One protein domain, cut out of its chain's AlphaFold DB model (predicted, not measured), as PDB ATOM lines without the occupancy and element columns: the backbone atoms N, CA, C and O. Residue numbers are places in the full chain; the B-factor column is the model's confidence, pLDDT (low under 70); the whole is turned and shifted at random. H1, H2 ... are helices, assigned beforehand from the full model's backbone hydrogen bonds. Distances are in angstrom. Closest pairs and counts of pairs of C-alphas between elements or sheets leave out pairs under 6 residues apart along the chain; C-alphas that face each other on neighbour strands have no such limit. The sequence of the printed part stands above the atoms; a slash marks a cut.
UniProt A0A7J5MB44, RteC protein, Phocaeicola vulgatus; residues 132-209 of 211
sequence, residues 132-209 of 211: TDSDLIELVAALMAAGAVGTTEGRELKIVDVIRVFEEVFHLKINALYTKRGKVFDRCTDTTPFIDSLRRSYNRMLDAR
ATOM      1  N   THR A 132     -22.543 -11.101 -29.714       95.75
ATOM      2  CA  THR A 132     -21.932 -10.459 -28.547       95.75
ATOM      3  C   THR A 132     -22.496 -11.020 -27.238       95.75
ATOM      4  O   THR A 132     -23.560 -11.642 -27.210       95.75
ATOM      5  N   ASP A 133     -21.834 -10.737 -26.115       96.06
ATOM      6  CA  ASP A 133     -22.382 -11.029 -24.783       96.06
ATOM      7  C   ASP A 133     -23.745 -10.356 -24.560       96.06
ATOM      8  O   ASP A 133     -24.602 -10.899 -23.871       96.06
ATOM      9  N   SER A 134     -23.949  -9.164 -25.133       95.19
ATOM     10  CA  SER A 134     -25.216  -8.436 -25.000       95.19
ATOM     11  C   SER A 134     -26.339  -9.130 -25.764       95.19
ATOM     12  O   SER A 134     -27.448  -9.209 -25.248       95.19
ATOM     13  N   ASP A 135     -26.030  -9.678 -26.939       96.38
ATOM     14  CA  ASP A 135     -26.971 -10.457 -27.746       96.38
ATOM     15  C   ASP A 135     -27.400 -11.731 -27.010       96.38
ATOM     16  O   ASP A 135     -28.580 -12.074 -26.978       96.38
ATOM     17  N   LEU A 136     -26.449 -12.409 -26.354       96.69
ATOM     18  CA  LEU A 136     -26.736 -13.613 -25.575       96.69
ATOM     19  C   LEU A 136     -27.584 -13.298 -24.336       96.69
ATOM     20  O   LEU A 136     -28.534 -14.017 -24.035       96.69
ATOM     21  N   ILE A 137     -27.274 -12.204 -23.635       96.12
ATOM     22  CA  ILE A 137     -28.067 -11.735 -22.491       96.12
ATOM     23  C   ILE A 137     -29.487 -11.361 -22.929       96.12
ATOM     24  O   ILE A 137     -30.442 -11.714 -22.240       96.12
ATOM     25  N   GLU A 138     -29.633 -10.674 -24.063       96.94
ATOM     26  CA  GLU A 138     -30.932 -10.320 -24.638       96.94
ATOM     27  C   GLU A 138     -31.744 -11.572 -25.001       96.94
ATOM     28  O   GLU A 138     -32.914 -11.671 -24.631       96.94
ATOM     29  N   LEU A 139     -31.111 -12.563 -25.637       97.00
ATOM     30  CA  LEU A 139     -31.737 -13.845 -25.964       97.00
ATOM     31  C   LEU A 139     -32.226 -14.579 -24.716       97.00
ATOM     32  O   LEU A 139     -33.383 -14.991 -24.651       97.00
ATOM     33  N   VAL A 140     -31.360 -14.726 -23.713       96.25
ATOM     34  CA  VAL A 140     -31.712 -15.401 -22.461       96.25
ATOM     35  C   VAL A 140     -32.853 -14.674 -21.751       96.25
ATOM     36  O   VAL A 140     -33.800 -15.318 -21.300       96.25
ATOM     37  N   ALA A 141     -32.803 -13.342 -21.683       94.75
ATOM     38  CA  ALA A 141     -33.869 -12.550 -21.082       94.75
ATOM     39  C   ALA A 141     -35.208 -12.758 -21.808       94.75
ATOM     40  O   ALA A 141     -36.229 -12.945 -21.148       94.75
ATOM     41  N   ALA A 142     -35.203 -12.791 -23.144       95.56
ATOM     42  CA  ALA A 142     -36.401 -13.037 -23.942       95.56
ATOM     43  C   ALA A 142     -36.971 -14.449 -23.723       95.56
ATOM     44  O   ALA A 142     -38.178 -14.594 -23.534       95.56
ATOM     45  N   LEU A 143     -36.118 -15.480 -23.685       96.25
ATOM     46  CA  LEU A 143     -36.532 -16.860 -23.402       96.25
ATOM     47  C   LEU A 143     -37.201 -16.980 -22.029       96.25
ATOM     48  O   LEU A 143     -38.242 -17.626 -21.899       96.25
ATOM     49  N   MET A 144     -36.621 -16.337 -21.015       94.50
ATOM     50  CA  MET A 144     -37.181 -16.316 -19.665       94.50
ATOM     51  C   MET A 144     -38.496 -15.536 -19.601       94.50
ATOM     52  O   MET A 144     -39.464 -16.025 -19.025       94.50
ATOM     53  N   ALA A 145     -38.557 -14.350 -20.211       93.06
ATOM     54  CA  ALA A 145     -39.758 -13.516 -20.224       93.06
ATOM     55  C   ALA A 145     -40.929 -14.188 -20.960       93.06
ATOM     56  O   ALA A 145     -42.078 -14.037 -20.554       93.06
ATOM     57  N   ALA A 146     -40.640 -14.963 -22.008       95.50
ATOM     58  CA  ALA A 146     -41.632 -15.754 -22.729       95.50
ATOM     59  C   ALA A 146     -42.068 -17.027 -21.978       95.50
ATOM     60  O   ALA A 146     -42.975 -17.716 -22.441       95.50
ATOM     61  N   GLY A 147     -41.411 -17.384 -20.867       92.56
ATOM     62  CA  GLY A 147     -41.628 -18.660 -20.181       92.56
ATOM     63  C   GLY A 147     -41.220 -19.878 -21.019       92.56
ATOM     64  O   GLY A 147     -41.656 -20.990 -20.739       92.56
ATOM     65  N   ALA A 148     -40.395 -19.679 -22.052       94.56
ATOM     66  CA  ALA A 148     -39.947 -20.743 -22.951       94.56
ATOM     67  C   ALA A 148     -38.908 -21.667 -22.294       94.56
ATOM     68  O   ALA A 148     -38.659 -22.769 -22.779       94.56
ATOM     69  N   VAL A 149     -38.297 -21.213 -21.197       91.50
ATOM     70  CA  VAL A 149     -37.350 -21.973 -20.380       91.50
ATOM     71  C   VAL A 149     -37.774 -21.925 -18.914       91.50
ATOM     72  O   VAL A 149     -38.176 -20.880 -18.404       91.50
ATOM     73  N   GLY A 150     -37.674 -23.062 -18.232       88.62
ATOM     74  CA  GLY A 150     -38.066 -23.229 -16.835       88.62
ATOM     75  C   GLY A 150     -37.228 -24.302 -16.149       88.62
ATOM     76  O   GLY A 150     -36.388 -24.946 -16.779       88.62
ATOM     77  N   THR A 151     -37.445 -24.495 -14.851       83.88
ATOM     78  CA  THR A 151     -36.810 -25.584 -14.099       83.88
ATOM     79  C   THR A 151     -37.754 -26.781 -14.006       83.88
ATOM     80  O   THR A 151     -38.968 -26.621 -13.892       83.88
ATOM     81  N   THR A 152     -37.202 -27.994 -14.021       79.00
ATOM     82  CA  THR A 152     -37.967 -29.247 -13.866       79.00
ATOM     83  C   THR A 152     -38.670 -29.346 -12.514       79.00
ATOM     84  O   THR A 152     -39.724 -29.961 -12.399       79.00
ATOM     85  N   GLU A 153     -38.099 -28.717 -11.492       80.06
ATOM     86  CA  GLU A 153     -38.624 -28.699 -10.127       80.06
ATOM     87  C   GLU A 153     -39.622 -27.553  -9.876       80.06
ATOM     88  O   GLU A 153     -40.068 -27.362  -8.748       80.06
ATOM     89  N   GLY A 154     -39.947 -26.749 -10.899       79.19
ATOM     90  CA  GLY A 154     -40.879 -25.622 -10.778       79.19
ATOM     91  C   GLY A 154     -40.361 -24.449  -9.934       79.19
ATOM     92  O   GLY A 154     -41.130 -23.570  -9.553       79.19
ATOM     93  N   ARG A 155     -39.059 -24.418  -9.633       85.00
ATOM     94  CA  ARG A 155     -38.389 -23.301  -8.958       85.00
ATOM     95  C   ARG A 155     -38.239 -22.097  -9.886       85.00
ATOM     96  O   ARG A 155     -38.059 -22.250 -11.098       85.00
ATOM     97  N   GLU A 156     -38.248 -20.905  -9.288       86.06
ATOM     98  CA  GLU A 156     -37.970 -19.649  -9.986       86.06
ATOM     99  C   GLU A 156     -36.583 -19.698 -10.643       86.06
ATOM    100  O   GLU A 156     -35.572 -19.965  -9.990       86.06
ATOM    101  N   LEU A 157     -36.550 -19.442 -11.948       89.12
ATOM    102  CA  LEU A 157     -35.336 -19.470 -12.751       89.12
ATOM    103  C   LEU A 157     -34.650 -18.102 -12.701       89.12
ATOM    104  O   LEU A 157     -35.273 -17.087 -13.012       89.12
ATOM    105  N   LYS A 158     -33.357 -18.053 -12.356       91.62
ATOM    106  CA  LYS A 158     -32.581 -16.805 -12.400       91.62
ATOM    107  C   LYS A 158     -31.788 -16.716 -13.693       91.62
ATOM    108  O   LYS A 158     -31.242 -17.700 -14.182       91.62
ATOM    109  N   ILE A 159     -31.623 -15.493 -14.197       90.31
ATOM    110  CA  ILE A 159     -30.860 -15.231 -15.427       90.31
ATOM    111  C   ILE A 159     -29.426 -15.764 -15.359       90.31
ATOM    112  O   ILE A 159     -28.899 -16.250 -16.351       90.31
ATOM    113  N   VAL A 160     -28.805 -15.718 -14.177       90.56
ATOM    114  CA  VAL A 160     -27.438 -16.209 -13.963       90.56
ATOM    115  C   VAL A 160     -27.358 -17.721 -14.167       90.56
ATOM    116  O   VAL A 160     -26.365 -18.197 -14.707       90.56
ATOM    117  N   ASP A 161     -28.396 -18.463 -13.783       91.06
ATOM    118  CA  ASP A 161     -28.434 -19.917 -13.936       91.06
ATOM    119  C   ASP A 161     -28.503 -20.291 -15.418       91.06
ATOM    120  O   ASP A 161     -27.732 -21.123 -15.885       91.06
ATOM    121  N   VAL A 162     -29.346 -19.595 -16.188       93.25
ATOM    122  CA  VAL A 162     -29.462 -19.816 -17.636       93.25
ATOM    123  C   VAL A 162     -28.183 -19.401 -18.359       93.25
ATOM    124  O   VAL A 162     -27.665 -20.161 -19.167       93.25
ATOM    125  N   ILE A 163     -27.616 -18.235 -18.034       94.00
ATOM    126  CA  ILE A 163     -26.358 -17.772 -18.637       94.00
ATOM    127  C   ILE A 163     -25.240 -18.796 -18.440       94.00
ATOM    128  O   ILE A 163     -24.507 -19.052 -19.386       94.00
ATOM    129  N   ARG A 164     -25.129 -19.421 -17.263       92.25
ATOM    130  CA  ARG A 164     -24.111 -20.453 -17.008       92.25
ATOM    131  C   ARG A 164     -24.246 -21.661 -17.932       92.25
ATOM    132  O   ARG A 164     -23.230 -22.149 -18.410       92.25
ATOM    133  N   VAL A 165     -25.473 -22.098 -18.218       92.19
ATOM    134  CA  VAL A 165     -25.721 -23.176 -19.191       92.19
ATOM    135  C   VAL A 165     -25.238 -22.757 -20.580       92.19
ATOM    136  O   VAL A 165     -24.544 -23.507 -21.255       92.19
ATOM    137  N   PHE A 166     -25.549 -21.532 -21.006       93.81
ATOM    138  CA  PHE A 166     -25.110 -21.023 -22.307       93.81
ATOM    139  C   PHE A 166     -23.588 -20.790 -22.397       93.81
ATOM    140  O   PHE A 166     -23.003 -21.050 -23.446       93.81
ATOM    141  N   GLU A 167     -22.937 -20.339 -21.317       91.44
ATOM    142  CA  GLU A 167     -21.472 -20.226 -21.226       91.44
ATOM    143  C   GLU A 167     -20.797 -21.571 -21.512       91.44
ATOM    144  O   GLU A 167     -19.793 -21.632 -22.218       91.44
ATOM    145  N   GLU A 168     -21.363 -22.659 -21.004       87.94
ATOM    146  CA  GLU A 168     -20.824 -23.993 -21.226       87.94
ATOM    147  C   GLU A 168     -21.134 -24.542 -22.616       87.94
ATOM    148  O   GLU A 168     -20.219 -25.014 -23.286       87.94
ATOM    149  N   VAL A 169     -22.387 -24.434 -23.080       90.62
ATOM    150  CA  VAL A 169     -22.809 -24.906 -24.413       90.62
ATOM    151  C   VAL A 169     -21.981 -24.262 -25.525       90.62
ATOM    152  O   VAL A 169     -21.683 -24.909 -26.527       90.62
ATOM    153  N   PHE A 170     -21.612 -22.992 -25.354       93.06
ATOM    154  CA  PHE A 170     -20.831 -22.237 -26.331       93.06
ATOM    155  C   PHE A 170     -19.351 -22.088 -25.976       93.06
ATOM    156  O   PHE A 170     -18.636 -21.381 -26.687       93.06
ATOM    157  N   HIS A 171     -18.890 -22.725 -24.895       88.88
ATOM    158  CA  HIS A 171     -17.507 -22.657 -24.417       88.88
ATOM    159  C   HIS A 171     -16.962 -21.219 -24.304       88.88
ATOM    160  O   HIS A 171     -15.845 -20.920 -24.729       88.88
ATOM    161  N   LEU A 172     -17.760 -20.316 -23.729       92.25
ATOM    162  CA  LEU A 172     -17.444 -18.896 -23.569       92.25
ATOM    163  C   LEU A 172     -17.550 -18.444 -22.110       92.25
ATOM    164  O   LEU A 172     -18.066 -19.152 -21.249       92.25
ATOM    165  N   LYS A 173     -17.083 -17.221 -21.830       93.06
ATOM    166  CA  LYS A 173     -17.227 -16.597 -20.512       93.06
ATOM    167  C   LYS A 173     -17.709 -15.155 -20.615       93.06
ATOM    168  O   LYS A 173     -17.036 -14.315 -21.212       93.06
ATOM    169  N   ILE A 174     -18.828 -14.846 -19.964       92.25
ATOM    170  CA  ILE A 174     -19.380 -13.494 -19.901       92.25
ATOM    171  C   ILE A 174     -18.791 -12.760 -18.699       92.25
ATOM    172  O   ILE A 174     -19.207 -12.913 -17.549       92.25
ATOM    173  N   ASN A 175     -17.833 -11.883 -18.976       92.31
ATOM    174  CA  ASN A 175     -17.267 -11.007 -17.954       92.31
ATOM    175  C   ASN A 175     -18.233  -9.872 -17.594       92.31
ATOM    176  O   ASN A 175     -18.879  -9.309 -18.478       92.31
ATOM    177  N   ALA A 176     -18.271  -9.485 -16.314       93.31
ATOM    178  CA  ALA A 176     -19.094  -8.379 -15.809       93.31
ATOM    179  C   ALA A 176     -20.589  -8.498 -16.177       93.31
ATOM    180  O   ALA A 176     -21.226  -7.520 -16.577       93.31
ATOM    181  N   LEU A 177     -21.148  -9.707 -16.029       93.25
ATOM    182  CA  LEU A 177     -22.529 -10.041 -16.392       93.25
ATOM    183  C   LEU A 177     -23.552  -9.018 -15.881       93.25
ATOM    184  O   LEU A 177     -24.371  -8.549 -16.660       93.25
ATOM    185  N   TYR A 178     -23.496  -8.627 -14.604       92.00
ATOM    186  CA  TYR A 178     -24.463  -7.681 -14.030       92.00
ATOM    187  C   TYR A 178     -24.396  -6.292 -14.672       92.00
ATOM    188  O   TYR A 178     -25.434  -5.693 -14.941       92.00
ATOM    189  N   THR A 179     -23.193  -5.803 -14.983       94.44
ATOM    190  CA  THR A 179     -23.006  -4.516 -15.665       94.44
ATOM    191  C   THR A 179     -23.518  -4.571 -17.102       94.44
ATOM    192  O   THR A 179     -24.202  -3.654 -17.549       94.44
ATOM    193  N   LYS A 180     -23.208  -5.647 -17.836       94.62
ATOM    194  CA  LYS A 180     -23.686  -5.834 -19.214       94.62
ATOM    195  C   LYS A 180     -25.197  -6.023 -19.260       94.62
ATOM    196  O   LYS A 180     -25.852  -5.412 -20.094       94.62
ATOM    197  N   ARG A 181     -25.752  -6.788 -18.319       92.69
ATOM    198  CA  ARG A 181     -27.196  -6.945 -18.136       92.69
ATOM    199  C   ARG A 181     -27.865  -5.598 -17.901       92.69
ATOM    200  O   ARG A 181     -28.812  -5.307 -18.612       92.69
ATOM    201  N   GLY A 182     -27.363  -4.774 -16.978       91.81
ATOM    202  CA  GLY A 182     -27.893  -3.422 -16.766       91.81
ATOM    203  C   GLY A 182     -27.962  -2.643 -18.081       91.81
ATOM    204  O   GLY A 182     -29.038  -2.261 -18.512       91.81
ATOM    205  N   LYS A 183     -26.849  -2.583 -18.824       91.94
ATOM    206  CA  LYS A 183     -26.801  -1.913 -20.137       91.94
ATOM    207  C   LYS A 183     -27.790  -2.454 -21.171       91.94
ATOM    208  O   LYS A 183     -28.245  -1.683 -22.005       91.94
ATOM    209  N   VAL A 184     -28.069  -3.759 -21.176       93.19
ATOM    210  CA  VAL A 184     -29.062  -4.363 -22.082       93.19
ATOM    211  C   VAL A 184     -30.481  -3.965 -21.673       93.19
ATOM    212  O   VAL A 184     -31.296  -3.667 -22.538       93.19
ATOM    213  N   PHE A 185     -30.767  -3.929 -20.373       89.62
ATOM    214  CA  PHE A 185     -32.097  -3.637 -19.835       89.62
ATOM    215  C   PHE A 185     -32.408  -2.130 -19.813       89.62
ATOM    216  O   PHE A 185     -33.568  -1.752 -19.929       89.62
ATOM    217  N   ASP A 186     -31.384  -1.281 -19.732       92.50
ATOM    218  CA  ASP A 186     -31.505   0.182 -19.669       92.50
ATOM    219  C   ASP A 186     -31.564   0.849 -21.061       92.50
ATOM    220  O   ASP A 186     -31.466   2.071 -21.179       92.50
ATOM    221  N   ARG A 187     -31.683   0.075 -22.150       90.75
ATOM    222  CA  ARG A 187     -31.777   0.632 -23.511       90.75
ATOM    223  C   ARG A 187     -33.087   1.409 -23.676       90.75
ATOM    224  O   ARG A 187     -34.166   0.846 -23.530       90.75
ATOM    225  N   CYS A 188     -32.997   2.682 -24.063       74.50
ATOM    226  CA  CYS A 188     -34.165   3.542 -24.316       74.50
ATOM    227  C   CYS A 188     -34.614   3.568 -25.792       74.50
ATOM    228  O   CYS A 188     -35.705   4.035 -26.102       74.50
ATOM    229  N   THR A 189     -33.766   3.091 -26.702       75.50
ATOM    230  CA  THR A 189     -33.969   3.030 -28.160       75.50
ATOM    231  C   THR A 189     -33.436   1.695 -28.656       75.50
ATOM    232  O   THR A 189     -32.427   1.244 -28.115       75.50
ATOM    233  N   ASP A 190     -34.074   1.083 -29.661       77.44
ATOM    234  CA  ASP A 190     -33.739  -0.269 -30.132       77.44
ATOM    235  C   ASP A 190     -33.594  -1.227 -28.941       77.44
ATOM    236  O   ASP A 190     -32.499  -1.626 -28.547       77.44
ATOM    237  N   THR A 191     -34.717  -1.522 -28.285       87.69
ATOM    238  CA  THR A 191     -34.737  -2.274 -27.022       87.69
ATOM    239  C   THR A 191     -34.346  -3.742 -27.223       87.69
ATOM    240  O   THR A 191     -33.727  -4.334 -26.339       87.69
ATOM    241  N   THR A 192     -34.643  -4.309 -28.402       93.69
ATOM    242  CA  THR A 192     -34.441  -5.730 -28.745       93.69
ATOM    243  C   THR A 192     -33.742  -5.960 -30.102       93.69
ATOM    244  O   THR A 192     -34.262  -6.679 -30.963       93.69
ATOM    245  N   PRO A 193     -32.570  -5.350 -30.351       94.94
ATOM    246  CA  PRO A 193     -31.916  -5.359 -31.654       94.94
ATOM    247  C   PRO A 193     -31.522  -6.768 -32.106       94.94
ATOM    248  O   PRO A 193     -31.599  -7.070 -33.305       94.94
ATOM    249  N   PHE A 194     -31.125  -7.642 -31.177       97.06
ATOM    250  CA  PHE A 194     -30.741  -9.006 -31.504       97.06
ATOM    251  C   PHE A 194     -31.961  -9.870 -31.820       97.06
ATOM    252  O   PHE A 194     -31.984 -10.523 -32.865       97.06
ATOM    253  N   ILE A 195     -33.012  -9.822 -30.996       96.88
ATOM    254  CA  ILE A 195     -34.261 -10.557 -31.262       96.88
ATOM    255  C   ILE A 195     -34.887 -10.108 -32.587       96.88
ATOM    256  O   ILE A 195     -35.326 -10.938 -33.388       96.88
ATOM    257  N   ASP A 196     -34.867  -8.808 -32.879       96.62
ATOM    258  CA  ASP A 196     -35.333  -8.283 -34.161       96.62
ATOM    259  C   ASP A 196     -34.505  -8.797 -35.340       96.62
ATOM    260  O   ASP A 196     -35.051  -9.115 -36.402       96.62
ATOM    261  N   SER A 197     -33.187  -8.914 -35.160       97.25
ATOM    262  CA  SER A 197     -32.294  -9.511 -36.152       97.25
ATOM    263  C   SER A 197     -32.597 -10.993 -36.388       97.25
ATOM    264  O   SER A 197     -32.666 -11.423 -37.545       97.25
ATOM    265  N   LEU A 198     -32.855 -11.763 -35.323       96.94
ATOM    266  CA  LEU A 198     -33.250 -13.170 -35.419       96.94
ATOM    267  C   LEU A 198     -34.560 -13.331 -36.188       96.94
ATOM    268  O   LEU A 198     -34.616 -14.111 -37.138       96.94
ATOM    269  N   ARG A 199     -35.587 -12.541 -35.852       96.69
ATOM    270  CA  ARG A 199     -36.877 -12.540 -36.561       96.69
ATOM    271  C   ARG A 199     -36.701 -12.258 -38.053       96.69
ATOM    272  O   ARG A 199     -37.229 -12.994 -38.885       96.69
ATOM    273  N   ARG A 200     -35.939 -11.214 -38.407       97.44
ATOM    274  CA  ARG A 200     -35.653 -10.879 -39.814       97.44
ATOM    275  C   ARG A 200     -34.923 -12.014 -40.530       97.44
ATOM    276  O   ARG A 200     -35.271 -12.331 -41.663       97.44
ATOM    277  N   SER A 201     -33.927 -12.615 -39.885       96.12
ATOM    278  CA  SER A 201     -33.137 -13.708 -40.464       96.12
ATOM    279  C   SER A 201     -33.985 -14.960 -40.691       96.12
ATOM    280  O   SER A 201     -33.913 -15.561 -41.760       96.12
ATOM    281  N   TYR A 202     -34.845 -15.304 -39.730       95.56
ATOM    282  CA  TYR A 202     -35.768 -16.428 -39.839       95.56
ATOM    283  C   TYR A 202     -36.774 -16.238 -40.982       95.56
ATOM    284  O   TYR A 202     -36.934 -17.135 -41.806       95.56
ATOM    285  N   ASN A 203     -37.389 -15.057 -41.096       97.12
ATOM    286  CA  ASN A 203     -38.334 -14.778 -42.180       97.12
ATOM    287  C   ASN A 203     -37.667 -14.856 -43.561       97.12
ATOM    288  O   ASN A 203     -38.203 -15.507 -44.447       97.12
ATOM    289  N   ARG A 204     -36.451 -14.308 -43.726       97.06
ATOM    290  CA  ARG A 204     -35.696 -14.441 -44.989       97.06
ATOM    291  C   ARG A 204     -35.421 -15.898 -45.361       97.06
ATOM    292  O   ARG A 204     -35.485 -16.251 -46.532       97.06
ATOM    293  N   MET A 205     -35.089 -16.734 -44.376       96.38
ATOM    294  CA  MET A 205     -34.888 -18.168 -44.594       96.38
ATOM    295  C   MET A 205     -36.187 -18.846 -45.057       96.38
ATOM    296  O   MET A 205     -36.137 -19.704 -45.935       96.38
ATOM    297  N   LEU A 206     -37.338 -18.471 -44.489       95.19
ATOM    298  CA  LEU A 206     -38.637 -18.978 -44.933       95.19
ATOM    299  C   LEU A 206     -38.969 -18.529 -46.358       95.19
ATOM    300  O   LEU A 206     -39.329 -19.374 -47.173       95.19
ATOM    301  N   ASP A 207     -38.788 -17.247 -46.674       94.88
ATOM    302  CA  ASP A 207     -39.034 -16.704 -48.015       94.88
ATOM    303  C   ASP A 207     -38.184 -17.432 -49.068       94.88
ATOM    304  O   ASP A 207     -38.695 -17.850 -50.102       94.88
ATOM    305  N   ALA A 208     -36.902 -17.674 -48.768       93.75
ATOM    306  CA  ALA A 208     -35.989 -18.405 -49.650       93.75
ATOM    307  C   ALA A 208     -36.347 -19.890 -49.828       93.75
ATOM    308  O   ALA A 208     -35.933 -20.501 -50.806       93.75
ATOM    309  N   ARG A 209     -37.079 -20.488 -48.881       87.25
ATOM    310  CA  ARG A 209     -37.560 -21.874 -48.981       87.25
ATOM    311  C   ARG A 209     -38.857 -21.986 -49.787       87.25
ATOM    312  O   ARG A 209     -39.155 -23.065 -50.291       87.25
TER     313      ARG A 209
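This is residues 132 to 209 of the 211 residues of the protein "RteC protein" of Phocaeicola vulgatus (UniProt A0A7J5MB44). One helix, H1, is the core: H2 and H3 pack across it at steep angles, and H4 meets it with its first turn, then sticks out as an arm with residues 199 to 209. A long loop, residues 146 to 158, joins H1 to H2. The printed part has 78 residues with four named helices, H1 to H4 in chain order, and no named strand: all helix. It is only just loose, close to compact, with a radius of gyration of the C-alphas of 14.0 A and spans of 39 by 31 by 25 A.

Find C-alpha 133 at (-22.382, -11.029, -24.783); from there H1, residues 133 to 145, runs 18.1 A. H2, residues 159 to 169, begins at C-alpha 159 (-30.860, -15.231, -15.427) and covers 15.5 A. H3 is residues 177 to 185, 12.0 A. H4, residues 193 to 209, runs 24.6 A to C-alpha 209 at (-37.560, -21.874, -48.981).

Start at the hub, H1. It touches H2, closest at the C-alphas of Val 140 and Val 162, 6.9 A, at a steep tilt of 58 degrees, opposite ways. With residues 133 to 138 alone it touches H3, closest at the C-alphas of Ser 134 and Val 184, 6.3 A; the tilt of 69.9 degrees is steep, only just short of about perpendicular, the same way. Its residues 135 to 139 touch residues 194 to 195 of H4, closest at the C-alphas of Asp 135 and Phe 194, 5.5 A, about perpendicular at 81 degrees. H2 and H3 are near each other; H4 is apart from both. In H1, H2, H3 and H4 every O i to N i+4 pair is within hydrogen-bond range.

Look to the C-alphas of Arg 155 and Ala 208, the two farthest apart, 41.1 A. The printed part has no cut. The link from H1 to H2 is long, the other two short. No printed residue has a pLDDT under 70.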